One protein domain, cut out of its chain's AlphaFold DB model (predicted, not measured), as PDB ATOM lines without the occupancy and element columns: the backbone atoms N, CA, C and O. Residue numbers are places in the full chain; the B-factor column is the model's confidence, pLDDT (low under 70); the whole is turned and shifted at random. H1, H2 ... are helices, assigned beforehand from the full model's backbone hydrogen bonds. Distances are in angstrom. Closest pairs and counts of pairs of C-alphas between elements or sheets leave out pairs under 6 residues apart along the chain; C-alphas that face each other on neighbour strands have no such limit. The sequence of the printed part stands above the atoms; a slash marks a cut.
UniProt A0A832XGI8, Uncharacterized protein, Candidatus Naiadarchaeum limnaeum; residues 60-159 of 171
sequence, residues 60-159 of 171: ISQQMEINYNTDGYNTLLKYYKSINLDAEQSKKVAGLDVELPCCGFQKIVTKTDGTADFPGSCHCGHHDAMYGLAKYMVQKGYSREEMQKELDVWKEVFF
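Overview. This is residues 60 to 159 of the 171 residues of an uncharacterized protein of Candidatus Naiadarchaeum limnaeum (UniProt A0A832XGI8). One helix, H3, runs through the core; H1 crosses it on one side, H4 folds back along another side of it as a helical hairpin, and the short helix H2 packs on residues 134 to 139 of H3. A long stretch with no named element, residues 94 to 124, loops from H2 to H3 and makes up much of the rest of the body. The printed part has 100 residues with four named helices, in the order H1, H2, H3, H4, and no named strand, so the class is all helix, with 51 residues in the helices. The whole is compact, with a radius of gyration of the C-alphas of 12.2 A, and rounded, with spans of 36 by 29 by 23 A.

Arrangement. H3, residues 125 to 140, is the hub and touches three other helices. H1, residues 70 to 82, touches H3 at a steep tilt of 67 degrees, the same way; their closest C-alphas, those of Tyr 80 and Gly 132, are 3.6 A apart. H4, residues 144 to 158, forms a helical hairpin with H3; they touch at a shallow tilt of 29 degrees, opposite ways, with the closest C-alphas, those of Ala 134 and Met 147, 6.2 A apart. H2, residues 87 to 93, touches H3 at a steep tilt of 59 degrees, opposite ways; H3 touches H2 with residues 134 to 139 alone, and the closest C-alphas, those of Gln 89 and Val 138, are 6.0 A apart. The packing of the helices is mostly crossed, but only just: of the 3 touching pairs, 1 is at a shallow tilt. H2 and H4 are close but not clearly touching, with the C-alphas of Lys 92 and Arg 144 closest at 6.6 A. H1 and H4 are near each other, while H1 and H2 are apart. In H1, H2, H3 and H4, every O i to N i+4 pair is within hydrogen-bond range.

Along the chain. H3 is the longest helix, 22.5 A from C-alpha 125 at (128.086, 151.275, 173.162) to C-alpha 140. H4 measures 20.9 A and ends with C-alpha 158 at (124.027, 142.782, 168.436). H1 measures 18.4 A and begins with C-alpha 70 at (124.864, 141.171, 178.184). H2 is 10.2 A long.

Size, cuts and confidence. The two C-alphas farthest apart, those of Ile 60 and Thr 112, are 36.5 A apart. The printed part has no cut. The links H1 to H2 and H3 to H4 are tight; the link H2 to H3, 31 residues, is long. The mean pLDDT of the printed part is 91.1, and residue 60 and residues 62 to 63 are under 70.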
ATOM      1  N   ILE A  60     129.158 130.633 173.503       67.81
ATOM      2  CA  ILE A  60     130.370 131.240 174.054       67.81
ATOM      3  C   ILE A  60     131.331 131.432 172.887       67.81
ATOM      4  O   ILE A  60     131.436 130.554 172.023       67.81
ATOM      5  N   SER A  61     132.057 132.544 172.872       74.44
ATOM      6  CA  SER A  61     133.229 132.674 172.019       74.44
ATOM      7  C   SER A  61     134.222 131.568 172.351       74.44
ATOM      8  O   SER A  61     134.853 131.579 173.410       74.44
ATOM      9  N   GLN A  62     134.369 130.605 171.440       65.62
ATOM     10  CA  GLN A  62     135.291 129.478 171.614       65.62
ATOM     11  C   GLN A  62     136.745 129.940 171.754       65.62
ATOM     12  O   GLN A  62     137.570 129.212 172.294       65.62
ATOM     13  N   GLN A  63     137.058 131.141 171.264       69.31
ATOM     14  CA  GLN A  63     138.406 131.694 171.291       69.31
ATOM     15  C   GLN A  63     138.701 132.468 172.578       69.31
ATOM     16  O   GLN A  63     139.860 132.550 172.968       69.31
ATOM     17  N   MET A  64     137.687 133.044 173.232       76.38
ATOM     18  CA  MET A  64     137.902 134.041 174.289       76.38
ATOM     19  C   MET A  64     137.180 133.749 175.604       76.38
ATOM     20  O   MET A  64     137.349 134.513 176.549       76.38
ATOM     21  N   GLU A  65     136.356 132.698 175.657       85.19
ATOM     22  CA  GLU A  65     135.524 132.361 176.823       85.19
ATOM     23  C   GLU A  65     134.559 133.498 177.225       85.19
ATOM     24  O   GLU A  65     134.133 133.614 178.373       85.19
ATOM     25  N   ILE A  66     134.191 134.354 176.264       87.44
ATOM     26  CA  ILE A  66     133.237 135.451 176.452       87.44
ATOM     27  C   ILE A  66     131.856 134.979 176.000       87.44
ATOM     28  O   ILE A  66     131.685 134.523 174.870       87.44
ATOM     29  N   ASN A  67     130.860 135.110 176.871       89.56
ATOM     30  CA  ASN A  67     129.482 134.735 176.561       89.56
ATOM     31  C   ASN A  67     128.852 135.704 175.550       89.56
ATOM     32  O   ASN A  67     128.982 136.917 175.692       89.56
ATOM     33  N   TYR A  68     128.092 135.196 174.580       89.25
ATOM     34  CA  TYR A  68     127.336 136.034 173.641       89.25
ATOM     35  C   TYR A  68     126.028 136.539 174.260       89.25
ATOM     36  O   TYR A  68     124.929 136.135 173.879       89.25
ATOM     37  N   ASN A  69     126.159 137.386 175.277       87.25
ATOM     38  CA  ASN A  69     125.063 137.961 176.047       87.25
ATOM     39  C   ASN A  69     125.462 139.336 176.628       87.25
ATOM     40  O   ASN A  69     126.522 139.885 176.313       87.25
ATOM     41  N   THR A  70     124.621 139.888 177.504       88.69
ATOM     42  CA  THR A  70     124.864 141.171 178.184       88.69
ATOM     43  C   THR A  70     126.161 141.187 179.001       88.69
ATOM     44  O   THR A  70     126.851 142.206 179.032       88.69
ATOM     45  N   ASP A  71     126.538 140.075 179.635       91.19
ATOM     46  CA  ASP A  71     127.769 139.998 180.431       91.19
ATOM     47  C   ASP A  71     129.011 140.065 179.546       91.19
ATOM     48  O   ASP A  71     129.977 140.765 179.870       91.19
ATOM     49  N   GLY A  72     128.979 139.382 178.401       92.31
ATOM     50  CA  GLY A  72     130.043 139.484 177.415       92.31
ATOM     51  C   GLY A  72     130.152 140.888 176.841       92.31
ATOM     52  O   GLY A  72     131.242 141.454 176.844       92.31
ATOM     53  N   TYR A  73     129.030 141.507 176.470       93.19
ATOM     54  CA  TYR A  73     129.000 142.907 176.037       93.19
ATOM     55  C   TYR A  73     129.642 143.847 177.075       93.19
ATOM     56  O   TYR A  73     130.547 144.619 176.755       93.19
ATOM     57  N   ASN A  74     129.255 143.722 178.347       94.12
ATOM     58  CA  ASN A  74     129.842 144.505 179.437       94.12
ATOM     59  C   ASN A  74     131.343 144.229 179.622       94.12
ATOM     60  O   ASN A  74     132.096 145.122 180.012       94.12
ATOM     61  N   THR A  75     131.791 143.004 179.352       95.69
ATOM     62  CA  THR A  75     133.213 142.635 179.375       95.69
ATOM     63  C   THR A  75     133.979 143.327 178.250       95.69
ATOM     64  O   THR A  75     135.032 143.913 178.503       95.69
ATOM     65  N   LEU A  76     133.420 143.364 177.041       95.44
ATOM     66  CA  LEU A  76     134.017 144.072 175.910       95.44
ATOM     67  C   LEU A  76     134.143 145.580 176.171       95.44
ATOM     68  O   LEU A  76     135.202 146.162 175.941       95.44
ATOM     69  N   LEU A  77     133.119 146.208 176.759       95.06
ATOM     70  CA  LEU A  77     133.195 147.613 177.177       95.06
ATOM     71  C   LEU A  77     134.313 147.872 178.197       95.06
ATOM     72  O   LEU A  77     134.951 148.929 178.176       95.06
ATOM     73  N   LYS A  78     134.568 146.924 179.107       96.12
ATOM     74  CA  LYS A  78     135.692 147.032 180.047       96.12
ATOM     75  C   LYS A  78     137.021 146.984 179.304       96.12
ATOM     76  O   LYS A  78     137.868 147.830 179.575       96.12
ATOM     77  N   TYR A  79     137.183 146.066 178.351       96.38
ATOM     78  CA  TYR A  79     138.393 145.976 177.528       96.38
ATOM     79  C   TYR A  79     138.662 147.250 176.738       96.38
ATOM     80  O   TYR A  79     139.803 147.705 176.687       96.38
ATOM     81  N   TYR A  80     137.620 147.880 176.193       95.56
ATOM     82  CA  TYR A  80     137.773 149.154 175.496       95.56
ATOM     83  C   TYR A  80     138.438 150.224 176.368       95.56
ATOM     84  O   TYR A  80     139.342 150.924 175.905       95.56
ATOM     85  N   LYS A  81     138.028 150.303 177.638       94.25
ATOM     86  CA  LYS A  81     138.517 151.291 178.607       94.25
ATOM     87  C   LYS A  81     139.871 150.926 179.216       94.25
ATOM     88  O   LYS A  81     140.625 151.828 179.567       94.25
ATOM     89  N   SER A  82     140.164 149.637 179.395       95.44
ATOM     90  CA  SER A  82     141.348 149.182 180.137       95.44
ATOM     91  C   SER A  82     142.547 148.834 179.257       95.44
ATOM     92  O   SER A  82     143.680 148.890 179.737       95.44
ATOM     93  N   ILE A  83     142.326 148.479 177.989       95.56
ATOM     94  CA  ILE A  83     143.398 148.057 177.086       95.56
ATOM     95  C   ILE A  83     143.903 149.256 176.283       95.56
ATOM     96  O   ILE A  83     143.171 149.886 175.507       95.56
ATOM     97  N   ASN A  84     145.195 149.524 176.444       95.38
ATOM     98  CA  ASN A  84     145.953 150.463 175.631       95.38
ATOM     99  C   ASN A  84     146.800 149.673 174.637       95.38
ATOM    100  O   ASN A  84     147.533 148.771 175.036       95.38
ATOM    101  N   LEU A  85     146.672 150.011 173.356       94.25
ATOM    102  CA  LEU A  85     147.450 149.393 172.290       94.25
ATOM    103  C   LEU A  85     148.733 150.177 172.057       94.25
ATOM    104  O   LEU A  85     148.721 151.410 172.065       94.25
ATOM    105  N   ASP A  86     149.821 149.465 171.787       95.12
ATOM    106  CA  ASP A  86     151.003 150.083 171.197       95.12
ATOM    107  C   ASP A  86     150.773 150.422 169.708       95.12
ATOM    108  O   ASP A  86     149.709 150.170 169.129       95.12
ATOM    109  N   ALA A  87     151.773 151.033 169.068       93.88
ATOM    110  CA  ALA A  87     151.677 151.449 167.672       93.88
ATOM    111  C   ALA A  87     151.563 150.268 166.688       93.88
ATOM    112  O   ALA A  87     150.890 150.394 165.664       93.88
ATOM    113  N   GLU A  88     152.199 149.128 166.966       94.38
ATOM    114  CA  GLU A  88     152.145 147.952 166.092       94.38
ATOM    115  C   GLU A  88     150.762 147.294 166.170       94.38
ATOM    116  O   GLU A  88     150.125 147.029 165.148       94.38
ATOM    117  N   GLN A  89     150.257 147.106 167.385       96.75
ATOM    118  CA  GLN A  89     148.914 146.604 167.649       96.75
ATOM    119  C   GLN A  89     147.845 147.529 167.056       96.75
ATOM    120  O   GLN A  89     146.917 147.066 166.393       96.75
ATOM    121  N   SER A  90     148.008 148.846 167.215       95.19
ATOM    122  CA  SER A  90     147.083 149.837 166.655       95.19
ATOM    123  C   SER A  90     147.004 149.764 165.130       95.19
ATOM    124  O   SER A  90     145.923 149.924 164.570       95.19
ATOM    125  N   LYS A  91     148.119 149.485 164.444       95.56
ATOM    126  CA  LYS A  91     148.130 149.269 162.986       95.56
ATOM    127  C   LYS A  91     147.387 147.997 162.584       95.56
ATOM    128  O   LYS A  91     146.697 147.989 161.570       95.56
ATOM    129  N   LYS A  92     147.494 146.925 163.376       95.38
ATOM    130  CA  LYS A  92     146.835 145.639 163.083       95.38
ATOM    131  C   LYS A  92     145.310 145.717 163.159       95.38
ATOM    132  O   LYS A  92     144.645 144.999 162.413       95.38
ATOM    133  N   VAL A  93     144.763 146.586 164.011       96.38
ATOM    134  CA  VAL A  93     143.306 146.770 164.164       96.38
ATOM    135  C   VAL A  93     142.731 147.893 163.297       96.38
ATOM    136  O   VAL A  93     141.529 147.922 163.049       96.38
ATOM    137  N   ALA A  94     143.570 148.803 162.796       95.00
ATOM    138  CA  ALA A  94     143.135 149.894 161.929       95.00
ATOM    139  C   ALA A  94     142.376 149.370 160.694       95.00
ATOM    140  O   ALA A  94     142.778 148.388 160.059       95.00
ATOM    141  N   GLY A  95     141.250 149.998 160.357       95.25
ATOM    142  CA  GLY A  95     140.426 149.628 159.207       95.25
ATOM    143  C   GLY A  95     139.705 148.277 159.298       95.25
ATOM    144  O   GLY A  95     139.226 147.811 158.263       95.25
ATOM    145  N   LEU A  96     139.675 147.615 160.465       97.06
ATOM    146  CA  LEU A  96     138.773 146.475 160.681       97.06
ATOM    147  C   LEU A  96     137.328 146.926 160.466       97.06
ATOM    148  O   LEU A  96     136.971 148.049 160.835       97.06
ATOM    149  N   ASP A  97     136.532 146.054 159.855       96.69
ATOM    150  CA  ASP A  97     135.130 146.317 159.574       96.69
ATOM    151  C   ASP A  97     134.286 146.042 160.819       96.69
ATOM    152  O   ASP A  97     134.172 144.912 161.300       96.69
ATOM    153  N   VAL A  98     133.681 147.108 161.314       95.06
ATOM    154  CA  VAL A  98     132.816 147.168 162.482       95.06
ATOM    155  C   VAL A  98     131.415 147.641 162.096       95.06
ATOM    156  O   VAL A  98     130.698 148.125 162.954       95.06
ATOM    157  N   GLU A  99     131.022 147.526 160.823       93.94
ATOM    158  CA  GLU A  99     129.738 148.032 160.351       93.94
ATOM    159  C   GLU A  99     128.555 147.471 161.140       93.94
ATOM    160  O   GLU A  99     128.374 146.258 161.268       93.94
ATOM    161  N   LEU A 100     127.736 148.392 161.653       89.31
ATOM    162  CA  LEU A 100     126.488 148.101 162.340       89.31
ATOM    163  C   LEU A 100     125.352 148.941 161.734       89.31
ATOM    164  O   LEU A 100     125.537 150.133 161.457       89.31
ATOM    165  N   PRO A 101     124.141 148.372 161.591       87.31
ATOM    166  CA  PRO A 101     123.013 149.042 160.936       87.31
ATOM    167  C   PRO A 101     122.499 150.272 161.702       87.31
ATOM    168  O   PRO A 101     121.773 151.088 161.141       87.31
ATOM    169  N   CYS A 102     122.864 150.426 162.977       82.44
ATOM    170  CA  CYS A 102     122.361 151.479 163.854       82.44
ATOM    171  C   CYS A 102     122.881 152.888 163.548       82.44
ATOM    172  O   CYS A 102     122.201 153.862 163.859       82.44
ATOM    173  N   CYS A 103     124.084 153.020 162.987       83.31
ATOM    174  CA  CYS A 103     124.721 154.328 162.808       83.31
ATOM    175  C   CYS A 103     125.524 154.472 161.509       83.31
ATOM    176  O   CYS A 103     126.064 155.548 161.258       83.31
ATOM    177  N   GLY A 104     125.602 153.426 160.676       81.69
ATOM    178  CA  GLY A 104     126.253 153.480 159.360       81.69
ATOM    179  C   GLY A 104     127.770 153.701 159.400       81.69
ATOM    180  O   GLY A 104     128.382 153.948 158.363       81.69
ATOM    181  N   PHE A 105     128.389 153.636 160.581       89.81
ATOM    182  CA  PHE A 105     129.839 153.666 160.729       89.81
ATOM    183  C   PHE A 105     130.407 152.292 160.387       89.81
ATOM    184  O   PHE A 105     129.925 151.301 160.917       89.81
ATOM    185  N   GLN A 106     131.418 152.240 159.517       92.50
ATOM    186  CA  GLN A 106     131.852 150.975 158.914       92.50
ATOM    187  C   GLN A 106     133.188 150.459 159.432       92.50
ATOM    188  O   GLN A 106     133.358 149.264 159.601       92.50
ATOM    189  N   LYS A 107     134.189 151.316 159.643       94.75
ATOM    190  CA  LYS A 107     135.565 150.854 159.885       94.75
ATOM    191  C   LYS A 107     136.246 151.659 160.962       94.75
ATOM    192  O   LYS A 107     136.101 152.875 160.979       94.75
ATOM    193  N   ILE A 108     137.063 150.998 161.781       92.56
ATOM    194  CA  ILE A 108     137.931 151.681 162.752       92.56
ATOM    195  C   ILE A 108     138.794 152.702 162.003       92.56
ATOM    196  O   ILE A 108     139.555 152.323 161.107       92.56
ATOM    197  N   VAL A 109     138.654 153.982 162.362       90.50
ATOM    198  CA  VAL A 109     139.347 155.087 161.684       90.50
ATOM    199  C   VAL A 109     140.854 154.931 161.849       90.50
ATOM    200  O   VAL A 109     141.337 154.412 162.854       90.50
ATOM    201  N   THR A 110     141.601 155.391 160.851       88.56
ATOM    202  CA  THR A 110     143.060 155.323 160.816       88.56
ATOM    203  C   THR A 110     143.643 156.733 160.817       88.56
ATOM    204  O   THR A 110     143.225 157.581 160.028       88.56
ATOM    205  N   LYS A 111     144.635 156.982 161.672       89.75
ATOM    206  CA  LYS A 111     145.437 158.210 161.679       89.75
ATOM    207  C   LYS A 111     146.391 158.246 160.486       89.75
ATOM    208  O   LYS A 111     146.622 157.250 159.804       89.75
ATOM    209  N   THR A 112     147.034 159.391 160.275       87.56
ATOM    210  CA  THR A 112     148.020 159.584 159.199       87.56
ATOM    211  C   THR A 112     149.232 158.651 159.286       87.56
ATOM    212  O   THR A 112     149.869 158.395 158.271       87.56
ATOM    213  N   ASP A 113     149.562 158.131 160.471       81.44
ATOM    214  CA  ASP A 113     150.667 157.187 160.694       81.44
ATOM    215  C   ASP A 113     150.263 155.703 160.540       81.44
ATOM    216  O   ASP A 113     151.067 154.797 160.793       81.44
ATOM    217  N   GLY A 114     149.017 155.443 160.129       80.25
ATOM    218  CA  GLY A 114     148.470 154.101 159.948       80.25
ATOM    219  C   GLY A 114     147.931 153.453 161.227       80.25
ATOM    220  O   GLY A 114     147.478 152.312 161.169       80.25
ATOM    221  N   THR A 115     147.981 154.130 162.378       86.88
ATOM    222  CA  THR A 115     147.444 153.607 163.646       86.88
ATOM    223  C   THR A 115     145.938 153.842 163.771       86.88
ATOM    224  O   THR A 115     145.393 154.760 163.165       86.88
ATOM    225  N   ALA A 116     145.244 153.021 164.561       81.62
ATOM    226  CA  ALA A 116     143.825 153.211 164.845       81.62
ATOM    227  C   ALA A 116     143.535 154.507 165.633       81.62
ATOM    228  O   ALA A 116     144.216 154.840 166.607       81.62
ATOM    229  N   ASP A 117     142.470 155.207 165.240       89.56
ATOM    230  CA  ASP A 117     141.909 156.381 165.903       89.56
ATOM    231  C   ASP A 117     140.541 156.060 166.511       89.56
ATOM    232  O   ASP A 117     139.488 156.390 165.961       89.56
ATOM    233  N   PHE A 118     140.544 155.385 167.662       83.81
ATOM    234  CA  PHE A 118     139.302 155.113 168.386       83.81
ATOM    235  C   PHE A 118     138.545 156.406 168.749       83.81
ATOM    236  O   PHE A 118     137.353 156.455 168.468       83.81
ATOM    237  N   PRO A 119     139.184 157.483 169.266       81.69
ATOM    238  CA  PRO A 119     138.513 158.767 169.499       81.69
ATOM    239  C   PRO A 119     137.850 159.374 168.258       81.69
ATOM    240  O   PRO A 119     136.795 159.988 168.385       81.69
ATOM    241  N   GLY A 120     138.434 159.189 167.073       79.38
ATOM    242  CA  GLY A 120     137.852 159.631 165.801       79.38
ATOM    243  C   GLY A 120     136.749 158.720 165.246       79.38
ATOM    244  O   GLY A 120     136.127 159.061 164.241       79.38
ATOM    245  N   SER A 121     136.511 157.564 165.870       82.75
ATOM    246  CA  SER A 121     135.510 156.579 165.456       82.75
ATOM    247  C   SER A 121     134.154 156.802 166.157       82.75
ATOM    248  O   SER A 121     134.010 157.708 166.976       82.75
ATOM    249  N   CYS A 122     133.123 156.020 165.819       86.62
ATOM    250  CA  CYS A 122     131.815 156.108 166.483       86.62
ATOM    251  C   CYS A 122     131.887 155.576 167.929       86.62
ATOM    252  O   CYS A 122     132.352 154.466 168.135       86.62
ATOM    253  N   HIS A 123     131.366 156.316 168.917       87.44
ATOM    254  CA  HIS A 123     131.400 155.936 170.349       87.44
ATOM    255  C   HIS A 123     130.046 155.461 170.886       87.44
ATOM    256  O   HIS A 123     129.693 155.722 172.036       87.44
ATOM    257  N   CYS A 124     129.226 154.818 170.050       90.38
ATOM    258  CA  CYS A 124     128.058 154.121 170.587       90.38
ATOM    259  C   CYS A 124     128.517 152.874 171.355       90.38
ATOM    260  O   CYS A 124     129.568 152.302 171.058       90.38
ATOM    261  N   GLY A 125     127.715 152.416 172.319       91.25
ATOM    262  CA  GLY A 125     128.086 151.275 173.162       91.25
ATOM    263  C   GLY A 125     128.466 150.013 172.371       91.25
ATOM    264  O   GLY A 125     129.402 149.308 172.747       91.25
ATOM    265  N   HIS A 126     127.814 149.753 171.231       92.44
ATOM    266  CA  HIS A 126     128.163 148.622 170.362       92.44
ATOM    267  C   HIS A 126     129.542 148.772 169.725       92.44
ATOM    268  O   HIS A 126     130.319 147.822 169.738       92.44
ATOM    269  N   HIS A 127     129.869 149.957 169.211       93.88
ATOM    270  CA  HIS A 127     131.178 150.217 168.624       93.88
ATOM    271  C   HIS A 127     132.285 150.193 169.672       93.88
ATOM    272  O   HIS A 127     133.297 149.535 169.448       93.88
ATOM    273  N   ASP A 128     132.061 150.782 170.847       94.69
ATOM    274  CA  ASP A 128     132.985 150.670 171.977       94.69
ATOM    275  C   ASP A 128     133.238 149.200 172.340       94.69
ATOM    276  O   ASP A 128     134.383 148.796 172.541       94.69
ATOM    277  N   ALA A 129     132.198 148.361 172.363       95.44
ATOM    278  CA  ALA A 129     132.355 146.927 172.588       95.44
ATOM    279  C   ALA A 129     133.160 146.248 171.460       95.44
ATOM    280  O   ALA A 129     134.087 145.488 171.747       95.44
ATOM    281  N   MET A 130     132.892 146.556 170.187       95.75
ATOM    282  CA  MET A 130     133.681 146.036 169.057       95.75
ATOM    283  C   MET A 130     135.147 146.492 169.110       95.75
ATOM    284  O   MET A 130     136.056 145.718 168.809       95.75
ATOM    285  N   TYR A 131     135.414 147.718 169.559       97.00
ATOM    286  CA  TYR A 131     136.772 148.219 169.769       97.00
ATOM    287  C   TYR A 131     137.455 147.501 170.924       97.00
ATOM    288  O   TYR A 131     138.621 147.129 170.811       97.00
ATOM    289  N   GLY A 132     136.740 147.269 172.025       96.31
ATOM    290  CA  GLY A 132     137.222 146.471 173.146       96.31
ATOM    291  C   GLY A 132     137.583 145.045 172.740       96.31
ATOM    292  O   GLY A 132     138.635 144.546 173.140       96.31
ATOM    293  N   LEU A 133     136.768 144.428 171.884       96.69
ATOM    294  CA  LEU A 133     137.047 143.125 171.291       96.69
ATOM    295  C   LEU A 133     138.334 143.141 170.455       96.69
ATOM    296  O   LEU A 133     139.254 142.372 170.732       96.69
ATOM    297  N   ALA A 134     138.437 144.055 169.486       97.12
ATOM    298  CA  ALA A 134     139.622 144.172 168.637       97.12
ATOM    299  C   ALA A 134     140.895 144.427 169.463       97.12
ATOM    300  O   ALA A 134     141.935 143.814 169.219       97.12
ATOM    301  N   LYS A 135     140.806 145.287 170.490       97.12
ATOM    302  CA  LYS A 135     141.900 145.561 171.430       97.12
ATOM    303  C   LYS A 135     142.339 144.313 172.194       97.12
ATOM    304  O   LYS A 135     143.534 144.046 172.296       97.12
ATOM    305  N   TYR A 136     141.387 143.552 172.730       96.75
ATOM    306  CA  TYR A 136     141.680 142.317 173.452       96.75
ATOM    307  C   TYR A 136     142.362 141.290 172.547       96.75
ATOM    308  O   TYR A 136     143.412 140.750 172.896       96.75
ATOM    309  N   MET A 137     141.808 141.060 171.358       96.81
ATOM    310  CA  MET A 137     142.332 140.047 170.451       96.81
ATOM    311  C   MET A 137     143.728 140.408 169.928       96.81
ATOM    312  O   MET A 137     144.639 139.582 169.969       96.81
ATOM    313  N   VAL A 138     143.970 141.656 169.523       97.19
ATOM    314  CA  VAL A 138     145.316 142.031 169.064       97.19
ATOM    315  C   VAL A 138     146.353 141.931 170.189       97.19
ATOM    316  O   VAL A 138     147.487 141.521 169.944       97.19
ATOM    317  N   GLN A 139     145.968 142.230 171.437       96.75
ATOM    318  CA  GLN A 139     146.846 142.077 172.600       96.75
ATOM    319  C   GLN A 139     147.193 140.606 172.872       96.75
ATOM    320  O   GLN A 139     148.300 140.303 173.315       96.75
ATOM    321  N   LYS A 140     146.265 139.688 172.590       96.00
ATOM    322  CA  LYS A 140     146.467 138.236 172.695       96.00
ATOM    323  C   LYS A 140     147.192 137.623 171.492       96.00
ATOM    324  O   LYS A 140     147.520 136.441 171.537       96.00
ATOM    325  N   GLY A 141     147.493 138.417 170.465       95.94
ATOM    326  CA  GLY A 141     148.265 137.984 169.302       95.94
ATOM    327  C   GLY A 141     147.447 137.306 168.204       95.94
ATOM    328  O   GLY A 141     148.046 136.669 167.341       95.94
ATOM    329  N   TYR A 142     146.117 137.444 168.214       95.94
ATOM    330  CA  TYR A 142     145.273 136.924 167.133       95.94
ATOM    331  C   TYR A 142     145.555 137.642 165.807       95.94
ATOM    332  O   TYR A 142     145.918 138.827 165.772       95.94
ATOM    333  N   SER A 143     145.372 136.915 164.706       95.94
ATOM    334  CA  SER A 143     145.516 137.448 163.356       95.94
ATOM    335  C   SER A 143     144.394 138.435 163.024       95.94
ATOM    336  O   SER A 143     143.349 138.494 163.677       95.94
ATOM    337  N   ARG A 144     144.592 139.224 161.964       95.56
ATOM    338  CA  ARG A 144     143.569 140.165 161.499       95.56
ATOM    339  C   ARG A 144     142.299 139.446 161.040       95.56
ATOM    340  O   ARG A 144     141.200 139.923 161.294       95.56
ATOM    341  N   GLU A 145     142.459 138.304 160.387       95.94
ATOM    342  CA  GLU A 145     141.370 137.462 159.899       95.94
ATOM    343  C   GLU A 145     140.572 136.863 161.059       95.94
ATOM    344  O   GLU A 145     139.344 136.855 161.019       95.94
ATOM    345  N   GLU A 146     141.255 136.412 162.115       95.38
ATOM    346  CA  GLU A 146     140.607 135.919 163.335       95.38
ATOM    347  C   GLU A 146     139.813 137.029 164.027       95.38
ATOM    348  O   GLU A 146     138.654 136.821 164.382       95.38
ATOM    349  N   MET A 147     140.399 138.227 164.138       96.50
ATOM    350  CA  MET A 147     139.705 139.396 164.680       96.50
ATOM    351  C   MET A 147     138.456 139.747 163.876       96.50
ATOM    352  O   MET A 147     137.399 139.958 164.464       96.50
ATOM    353  N   GLN A 148     138.554 139.797 162.545       97.12
ATOM    354  CA  GLN A 148     137.404 140.123 161.701       97.12
ATOM    355  C   GLN A 148     136.296 139.078 161.836       97.12
ATOM    356  O   GLN A 148     135.137 139.438 162.012       97.12
ATOM    357  N   LYS A 149     136.658 137.790 161.828       95.06
ATOM    358  CA  LYS A 149     135.699 136.696 161.989       95.06
ATOM    359  C   LYS A 149     134.916 136.813 163.296       95.06
ATOM    360  O   LYS A 149     133.705 136.619 163.300       95.06
ATOM    361  N   GLU A 150     135.590 137.127 164.396       94.94
ATOM    362  CA  GLU A 150     134.933 137.271 165.695       94.94
ATOM    363  C   GLU A 150     134.097 138.556 165.782       94.94
ATOM    364  O   GLU A 150     132.994 138.540 166.330       94.94
ATOM    365  N   LEU A 151     134.566 139.660 165.186       95.31
ATOM    366  CA  LEU A 151     133.768 140.882 165.044       95.31
ATOM    367  C   LEU A 151     132.458 140.598 164.302       95.31
ATOM    368  O   LEU A 151     131.409 141.060 164.743       95.31
ATOM    369  N   ASP A 152     132.497 139.802 163.234       93.81
ATOM    370  CA  ASP A 152     131.308 139.442 162.457       93.81
ATOM    371  C   ASP A 152     130.312 138.597 163.269       93.81
ATOM    372  O   ASP A 152     129.102 138.796 163.159       93.81
ATOM    373  N   VAL A 153     130.790 137.723 164.164       92.31
ATOM    374  CA  VAL A 153     129.911 137.016 165.111       92.31
ATOM    375  C   VAL A 153     129.225 138.007 166.052       92.31
ATOM    376  O   VAL A 153     128.012 137.933 166.253       92.31
ATOM    377  N   TRP A 154     129.966 138.972 166.598       92.25
ATOM    378  CA  TRP A 154     129.389 139.986 167.482       92.25
ATOM    379  C   TRP A 154     128.409 140.928 166.773       92.25
ATOM    380  O   TRP A 154     127.427 141.332 167.398       92.25
ATOM    381  N   LYS A 155     128.593 141.213 165.474       91.56
ATOM    382  CA  LYS A 155     127.592 141.936 164.663       91.56
ATOM    383  C   LYS A 155     126.242 141.214 164.689       91.56
ATOM    384  O   LYS A 155     125.230 141.837 164.999       91.56
ATOM    385  N   GLU A 156     126.229 139.897 164.466       89.12
ATOM    386  CA  GLU A 156     125.009 139.070 164.519       89.12
ATOM    387  C   GLU A 156     124.427 138.952 165.938       89.12
ATOM    388  O   GLU A 156     123.209 138.839 166.127       89.12
ATOM    389  N   VAL A 157     125.278 138.986 166.969       88.31
ATOM    390  CA  VAL A 157     124.837 139.023 168.373       88.31
ATOM    391  C   VAL A 157     124.103 140.330 168.676       88.31
ATOM    392  O   VAL A 157     123.021 140.290 169.269       88.31
ATOM    393  N   PHE A 158     124.645 141.470 168.241       88.06
ATOM    394  CA  PHE A 158     124.027 142.782 168.436       88.06
ATOM    395  C   PHE A 158     122.772 142.978 167.581       88.06
ATOM    396  O   PHE A 158     121.757 143.445 168.099       88.06
ATOM    397  N   PHE A 159     122.817 142.580 166.309       86.94
ATOM    398  CA  PHE A 159     121.747 142.782 165.330       86.94
ATOM    399  C   PHE A 159     121.455 141.481 164.567       86.94
ATOM    400  O   PHE A 159     121.872 141.331 163.421       86.94
TER     401      PHE A 159